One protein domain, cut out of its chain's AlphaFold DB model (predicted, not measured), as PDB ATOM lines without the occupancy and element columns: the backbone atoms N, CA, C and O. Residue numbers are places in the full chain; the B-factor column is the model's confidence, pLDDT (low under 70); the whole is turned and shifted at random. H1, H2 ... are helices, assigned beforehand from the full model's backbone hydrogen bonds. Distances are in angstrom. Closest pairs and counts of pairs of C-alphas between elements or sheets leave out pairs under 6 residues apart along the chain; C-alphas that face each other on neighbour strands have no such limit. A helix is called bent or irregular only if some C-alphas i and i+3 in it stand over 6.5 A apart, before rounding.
ATOM      1  N   ALA A   5      92.738 169.857 144.654       86.31
ATOM      2  CA  ALA A   5      91.843 170.777 143.948       86.31
ATOM      3  C   ALA A   5      91.008 170.096 142.844       86.31
ATOM      4  O   ALA A   5      89.845 170.454 142.646       86.31
ATOM      5  N   GLU A   6      91.567 169.095 142.163       88.62
ATOM      6  CA  GLU A   6      90.874 168.328 141.125       88.62
ATOM      7  C   GLU A   6      89.777 167.451 141.738       88.62
ATOM      8  O   GLU A   6      88.642 167.478 141.261       88.62
ATOM      9  N   TYR A   7      90.055 166.780 142.862       88.50
ATOM     10  CA  TYR A   7      89.059 165.974 143.581       88.50
ATOM     11  C   TYR A   7      87.920 166.813 144.169       88.50
ATOM     12  O   TYR A   7      86.751 166.434 144.073       88.50
ATOM     13  N   VAL A   8      88.222 167.996 144.719       89.88
ATOM     14  CA  VAL A   8      87.187 168.951 145.153       89.88
ATOM     15  C   VAL A   8      86.271 169.306 143.983       89.88
ATOM     16  O   VAL A   8      85.046 169.325 144.132       89.88
ATOM     17  N   GLN A   9      86.850 169.627 142.824       88.38
ATOM     18  CA  GLN A   9      86.074 170.031 141.658       88.38
ATOM     19  C   GLN A   9      85.249 168.864 141.105       88.38
ATOM     20  O   GLN A   9      84.090 169.062 140.736       88.38
ATOM     21  N   GLN A  10      85.803 167.652 141.114       87.19
ATOM     22  CA  GLN A  10      85.112 166.426 140.729       87.19
ATOM     23  C   GLN A  10      83.889 166.169 141.619       87.19
ATOM     24  O   GLN A  10      82.786 166.015 141.096       87.19
ATOM     25  N   ILE A  11      84.039 166.232 142.946       88.94
ATOM     26  CA  ILE A  11      82.925 166.060 143.892       88.94
ATOM     27  C   ILE A  11      81.868 167.152 143.691       88.94
ATOM     28  O   ILE A  11      80.679 166.852 143.662       88.94
ATOM     29  N   LYS A  12      82.263 168.415 143.480       90.00
ATOM     30  CA  LYS A  12      81.313 169.510 143.201       90.00
ATOM     31  C   LYS A  12      80.557 169.326 141.887       90.00
ATOM     32  O   LYS A  12      79.391 169.701 141.801       90.00
ATOM     33  N   ASN A  13      81.208 168.785 140.859       87.44
ATOM     34  CA  ASN A  13      80.560 168.492 139.584       87.44
ATOM     35  C   ASN A  13      79.561 167.337 139.738       87.44
ATOM     36  O   ASN A  13      78.419 167.464 139.300       87.44
ATOM     37  N   LEU A  14      79.948 166.268 140.438       84.12
ATOM     38  CA  LEU A  14      79.082 165.122 140.719       84.12
ATOM     39  C   LEU A  14      77.892 165.504 141.616       84.12
ATOM     40  O   LEU A  14      76.765 165.132 141.318       84.12
ATOM     41  N   GLN A  15      78.089 166.369 142.617       85.06
ATOM     42  CA  GLN A  15      77.002 166.933 143.436       85.06
ATOM     43  C   GLN A  15      75.956 167.722 142.633       85.06
ATOM     44  O   GLN A  15      74.820 167.862 143.085       85.06
ATOM     45  N   ARG A  16      76.343 168.303 141.490       80.88
ATOM     46  CA  ARG A  16      75.432 169.057 140.612       80.88
ATOM     47  C   ARG A  16      74.733 168.162 139.593       80.88
ATOM     48  O   ARG A  16      73.639 168.514 139.165       80.88
ATOM     49  N   GLY A  17      75.376 167.070 139.183       79.12
ATOM     50  CA  GLY A  17      74.880 166.173 138.139       79.12
ATOM     51  C   GLY A  17      74.067 164.988 138.656       79.12
ATOM     52  O   GLY A  17      73.186 164.519 137.946       79.12
ATOM     53  N   ASP A  18      74.334 164.526 139.879       81.50
ATOM     54  CA  ASP A  18      73.745 163.309 140.431       81.50
ATOM     55  C   ASP A  18      73.180 163.552 141.852       81.50
ATOM     56  O   ASP A  18      73.931 163.707 142.824       81.50
ATOM     57  N   PRO A  19      71.841 163.600 142.000       79.94
ATOM     58  CA  PRO A  19      71.178 163.727 143.297       79.94
ATOM     59  C   PRO A  19      71.504 162.585 144.266       79.94
ATOM     60  O   PRO A  19      71.548 162.811 145.475       79.94
ATOM     61  N   THR A  20      71.754 161.378 143.751       84.69
ATOM     62  CA  THR A  20      72.089 160.206 144.570       84.69
ATOM     63  C   THR A  20      73.509 160.322 145.117       84.69
ATOM     64  O   THR A  20      73.729 160.173 146.320       84.69
ATOM     65  N   PHE A  21      74.456 160.763 144.284       88.88
ATOM     66  CA  PHE A  21      75.815 161.099 144.709       88.88
ATOM     67  C   PHE A  21      75.821 162.181 145.792       88.88
ATOM     68  O   PHE A  21      76.528 162.075 146.795       88.88
ATOM     69  N   LYS A  22      75.020 163.238 145.606       87.56
ATOM     70  CA  LYS A  22      74.918 164.341 146.566       87.56
ATOM     71  C   LYS A  22      74.458 163.855 147.940       87.56
ATOM     72  O   LYS A  22      75.056 164.256 148.938       87.56
ATOM     73  N   GLN A  23      73.434 163.003 147.984       87.00
ATOM     74  CA  GLN A  23      72.954 162.417 149.235       87.00
ATOM     75  C   GLN A  23      74.009 161.487 149.851       87.00
ATOM     76  O   GLN A  23      74.305 161.604 151.036       87.00
ATOM     77  N   THR A  24      74.673 160.673 149.031       88.56
ATOM     78  CA  THR A  24      75.728 159.749 149.480       88.56
ATOM     79  C   THR A  24      76.899 160.495 150.117       88.56
ATOM     80  O   THR A  24      77.416 160.096 151.159       88.56
ATOM     81  N   TRP A  25      77.295 161.630 149.534       88.94
ATOM     82  CA  TRP A  25      78.320 162.502 150.104       88.94
ATOM     83  C   TRP A  25      77.885 163.127 151.434       88.94
ATOM     84  O   TRP A  25      78.698 163.252 152.350       88.94
ATOM     85  N   TRP A  26      76.619 163.529 151.561       87.12
ATOM     86  CA  TRP A  26      76.091 164.073 152.815       87.12
ATOM     87  C   TRP A  26      76.099 163.034 153.928       87.12
ATOM     88  O   TRP A  26      76.609 163.330 155.007       87.12
ATOM     89  N   ASP A  27      75.630 161.824 153.638       85.12
ATOM     90  CA  ASP A  27      75.592 160.726 154.602       85.12
ATOM     91  C   ASP A  27      77.014 160.319 155.023       85.12
ATOM     92  O   ASP A  27      77.289 160.116 156.206       85.12
ATOM     93  N   PHE A  28      77.963 160.294 154.079       87.88
ATOM     94  CA  PHE A  28      79.379 160.055 154.369       87.88
ATOM     95  C   PHE A  28      79.985 161.140 155.276       87.88
ATOM     96  O   PHE A  28      80.691 160.828 156.238       87.88
ATOM     97  N   CYS A  29      79.675 162.416 155.018       88.25
ATOM     98  CA  CYS A  29      80.141 163.523 155.854       88.25
ATOM     99  C   CYS A  29      79.546 163.479 157.267       88.25
ATOM    100  O   CYS A  29      80.234 163.807 158.231       88.25
ATOM    101  N   GLU A  30      78.279 163.096 157.407       82.81
ATOM    102  CA  GLU A  30      77.624 162.946 158.711       82.81
ATOM    103  C   GLU A  30      78.194 161.769 159.502       82.81
ATOM    104  O   GLU A  30      78.478 161.917 160.689       82.81
ATOM    105  N   ALA A  31      78.431 160.634 158.841       82.50
ATOM    106  CA  ALA A  31      78.935 159.430 159.487       82.50
ATOM    107  C   ALA A  31      80.414 159.530 159.898       82.50
ATOM    108  O   ALA A  31      80.787 158.991 160.939       82.50
ATOM    109  N   GLN A  32      81.263 160.179 159.090       79.62
ATOM    110  CA  GLN A  32      82.723 160.120 159.273       79.62
ATOM    111  C   GLN A  32      83.405 161.480 159.463       79.62
ATOM    112  O   GLN A  32      84.525 161.521 159.965       79.62
ATOM    113  N   LEU A  33      82.757 162.594 159.098       81.94
ATOM    114  CA  LEU A  33      83.391 163.922 159.019       81.94
ATOM    115  C   LEU A  33      82.664 164.995 159.850       81.94
ATOM    116  O   LEU A  33      82.774 166.193 159.573       81.94
ATOM    117  N   GLY A  34      81.884 164.577 160.855       75.00
ATOM    118  CA  GLY A  34      81.202 165.482 161.788       75.00
ATOM    119  C   GLY A  34      80.193 166.427 161.125       75.00
ATOM    120  O   GLY A  34      79.962 167.526 161.624       75.00
ATOM    121  N   GLY A  35      79.632 166.044 159.974       77.44
ATOM    122  CA  GLY A  35      78.622 166.823 159.253       77.44
ATOM    123  C   GLY A  35      79.167 167.995 158.428       77.44
ATOM    124  O   GLY A  35      78.387 168.781 157.889       77.44
ATOM    125  N   VAL A  36      80.489 168.134 158.275       83.94
ATOM    126  CA  VAL A  36      81.074 169.179 157.419       83.94
ATOM    127  C   VAL A  36      80.940 168.765 155.950       83.94
ATOM    128  O   VAL A  36      81.683 167.928 155.459       83.94
ATOM    129  N   ARG A  37      79.987 169.358 155.221       84.75
ATOM    130  CA  ARG A  37      79.626 168.935 153.847       84.75
ATOM    131  C   ARG A  37      80.450 169.576 152.719       84.75
ATOM    132  O   ARG A  37      80.254 169.218 151.559       84.75
ATOM    133  N   ASP A  38      81.334 170.530 153.021       85.88
ATOM    134  CA  ASP A  38      82.154 171.235 152.018       85.88
ATOM    135  C   ASP A  38      83.427 170.436 151.662       85.88
ATOM    136  O   ASP A  38      84.302 170.310 152.522       85.88
ATOM    137  N   PRO A  39      83.598 169.956 150.410       87.56
ATOM    138  CA  PRO A  39      84.777 169.189 149.994       87.56
ATOM    139  C   PRO A  39      86.108 169.933 150.166       87.56
ATOM    140  O   PRO A  39      87.138 169.301 150.373       87.56
ATOM    141  N   ASN A  40      86.111 171.273 150.129       86.88
ATOM    142  CA  ASN A  40      87.333 172.060 150.349       86.88
ATOM    143  C   ASN A  40      87.899 171.914 151.769       86.88
ATOM    144  O   ASN A  40      89.078 172.190 151.993       86.88
ATOM    145  N   ARG A  41      87.049 171.536 152.729       85.38
ATOM    146  CA  ARG A  41      87.402 171.442 154.148       85.38
ATOM    147  C   ARG A  41      88.002 170.095 154.541       85.38
ATOM    148  O   ARG A  41      88.429 169.968 155.682       85.38
ATOM    149  N   HIS A  42      88.074 169.143 153.613       87.38
ATOM    150  CA  HIS A  42      88.595 167.799 153.865       87.38
ATOM    151  C   HIS A  42      89.963 167.596 153.228       87.38
ATOM    152  O   HIS A  42      90.321 168.281 152.267       87.38
ATOM    153  N   ASP A  43      90.740 166.667 153.774       90.00
ATOM    154  CA  ASP A  43      92.053 166.303 153.249       90.00
ATOM    155  C   ASP A  43      91.955 165.464 151.974       90.00
ATOM    156  O   ASP A  43      90.954 164.801 151.713       90.00
ATOM    157  N   GLU A  44      93.011 165.501 151.161       88.44
ATOM    158  CA  GLU A  44      93.050 164.842 149.851       88.44
ATOM    159  C   GLU A  44      92.756 163.343 149.937       88.44
ATOM    160  O   GLU A  44      91.967 162.835 149.149       88.44
ATOM    161  N   SER A  45      93.296 162.658 150.947       87.56
ATOM    162  CA  SER A  45      93.043 161.234 151.187       87.56
ATOM    163  C   SER A  45      91.562 160.921 151.411       87.56
ATOM    164  O   SER A  45      91.081 159.891 150.954       87.56
ATOM    165  N   ILE A  46      90.812 161.815 152.061       90.00
ATOM    166  CA  ILE A  46      89.373 161.644 152.316       90.00
ATOM    167  C   ILE A  46      88.588 161.784 151.010       90.00
ATOM    168  O   ILE A  46      87.685 160.994 150.739       90.00
ATOM    169  N   LEU A  47      88.951 162.770 150.184       91.12
ATOM    170  CA  LEU A  47      88.310 163.004 148.891       91.12
ATOM    171  C   LEU A  47      88.590 161.854 147.913       91.12
ATOM    172  O   LEU A  47      87.667 161.398 147.241       91.12
ATOM    173  N   VAL A  48      89.832 161.356 147.885       90.25
ATOM    174  CA  VAL A  48      90.245 160.184 147.098       90.25
ATOM    175  C   VAL A  48      89.471 158.948 147.548       90.25
ATOM    176  O   VAL A  48      88.786 158.336 146.734       90.25
ATOM    177  N   ASN A  49      89.489 158.632 148.847       89.50
ATOM    178  CA  ASN A  49      88.809 157.458 149.397       89.50
ATOM    179  C   ASN A  49      87.303 157.473 149.111       89.50
ATOM    180  O   ASN A  49      86.719 156.427 148.830       89.50
ATOM    181  N   PHE A  50      86.665 158.646 149.168       90.38
ATOM    182  CA  PHE A  50      85.247 158.767 148.857       90.38
ATOM    183  C   PHE A  50      84.961 158.573 147.363       90.38
ATOM    184  O   PHE A  50      84.064 157.816 147.007       90.38
ATOM    185  N   VAL A  51      85.716 159.233 146.479       88.94
ATOM    186  CA  VAL A  51      85.500 159.144 145.026       88.94
ATOM    187  C   VAL A  51      85.815 157.741 144.507       88.94
ATOM    188  O   VAL A  51      85.029 157.187 143.741       88.94
ATOM    189  N   GLU A  52      86.924 157.141 144.941       88.12
ATOM    190  CA  GLU A  52      87.267 155.757 144.605       88.12
ATOM    191  C   GLU A  52      86.260 154.779 145.211       88.12
ATOM    192  O   GLU A  52      85.777 153.892 144.515       88.12
ATOM    193  N   GLY A  53      85.868 154.972 146.473       87.44
ATOM    194  CA  GLY A  53      84.852 154.151 147.128       87.44
ATOM    195  C   GLY A  53      83.492 154.208 146.431       87.44
ATOM    196  O   GLY A  53      82.829 153.180 146.309       87.44
ATOM    197  N   TYR A  54      83.088 155.373 145.925       88.00
ATOM    198  CA  TYR A  54      81.851 155.536 145.161       88.00
ATOM    199  C   TYR A  54      81.949 154.891 143.771       88.00
ATOM    200  O   TYR A  54      81.065 154.134 143.379       88.00
ATOM    201  N   ASN A  55      83.044 155.127 143.040       86.31
ATOM    202  CA  ASN A  55      83.245 154.572 141.695       86.31
ATOM    203  C   ASN A  55      83.406 153.045 141.700       86.31
ATOM    204  O   ASN A  55      82.959 152.372 140.774       86.31
ATOM    205  N   ASN A  56      84.024 152.499 142.748       87.06
ATOM    206  CA  ASN A  56      84.271 151.066 142.899       87.06
ATOM    207  C   ASN A  56      83.077 150.335 143.545       87.06
ATOM    208  O   ASN A  56      83.116 149.115 143.695       87.06
ATOM    209  N   GLY A  57      82.028 151.066 143.943       82.56
ATOM    210  CA  GLY A  57      80.825 150.520 144.576       82.56
ATOM    211  C   GLY A  57      80.999 150.101 146.040       82.56
ATOM    212  O   GLY A  57      80.100 149.486 146.608       82.56
TER     213      GLY A  57
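This is residues 5 to 57 of the 516 residues of an uncharacterized protein of Symbiodinium microadriaticum (UniProt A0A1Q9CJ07). Three helices make a small, rounded body: H1 and H2 meet near their ends at a corner, as a V, and H3 lies over one face of that V, packing on H1 near its start and passing close to H2. The long loop of residues 33 to 43 runs from the far end of H2 across the open side of the V to the start of H3. The printed part has 53 residues, with three named helices in the order H1, H2, H3 and no named strand; the class is all helix. The whole is compact, with a radius of gyration of the C-alphas of 9.9 A, and the C-alphas span 24 by 21 by 20 A.

Find C-alpha 5 at (91.843, 170.777, 143.948); there H1 begins, and it runs through residues 5 to 17, 18.5 A from first to last C-alpha. Step over Asp 18 to C-alpha 19 at (71.178, 163.727, 143.297), where H2 begins; it takes residues 19 to 32, is the longest helix by residues, and measures 20.0 A. After residues 33 to 43, H3 takes residues 44 to 55, 16.4 A long, and ends at C-alpha 55 at (83.245, 154.572, 141.695). None of the three helices is bent or irregular.

Look first at H1 and H2, which touch only at the corner by their link, residues 14 to 16 of H1 with residues 21 to 22 of H2. Their closest C-alphas are those of Gln 15 and Lys 22, 4.6 A apart. The two helices run opposite ways at a steep tilt of 53 degrees. Next look at residues 7 to 11, the part of H1 that touches H3; the closest C-alphas of the two helices are those of Tyr 7 and Leu 47, 6.1 A apart. H1 and H3 run the same way at a steep tilt of 39 degrees. H2 and H3 are close but not clearly touching, their closest C-alphas being those of Trp 25 and Phe 50, 8.0 A apart. They run opposite ways at a steep tilt of 47 degrees. In the backbones of H1, H2 and H3, every O i to N i+4 pair is within hydrogen-bond range.

The two C-alphas farthest apart are those of Gly 17 and Gly 34, at 24.5 A. From C-alpha 5 to C-alpha 57, the first and last printed, is 23.1 A. The printed part has no cut. The link from H1 to H2 is tight, with 1 residue, and the link from H2 to H3 is long, with 11 residues. Read the B-factor column for the model's confidence: the mean pLDDT of the printed part is 86.2, and no printed residue is under 70.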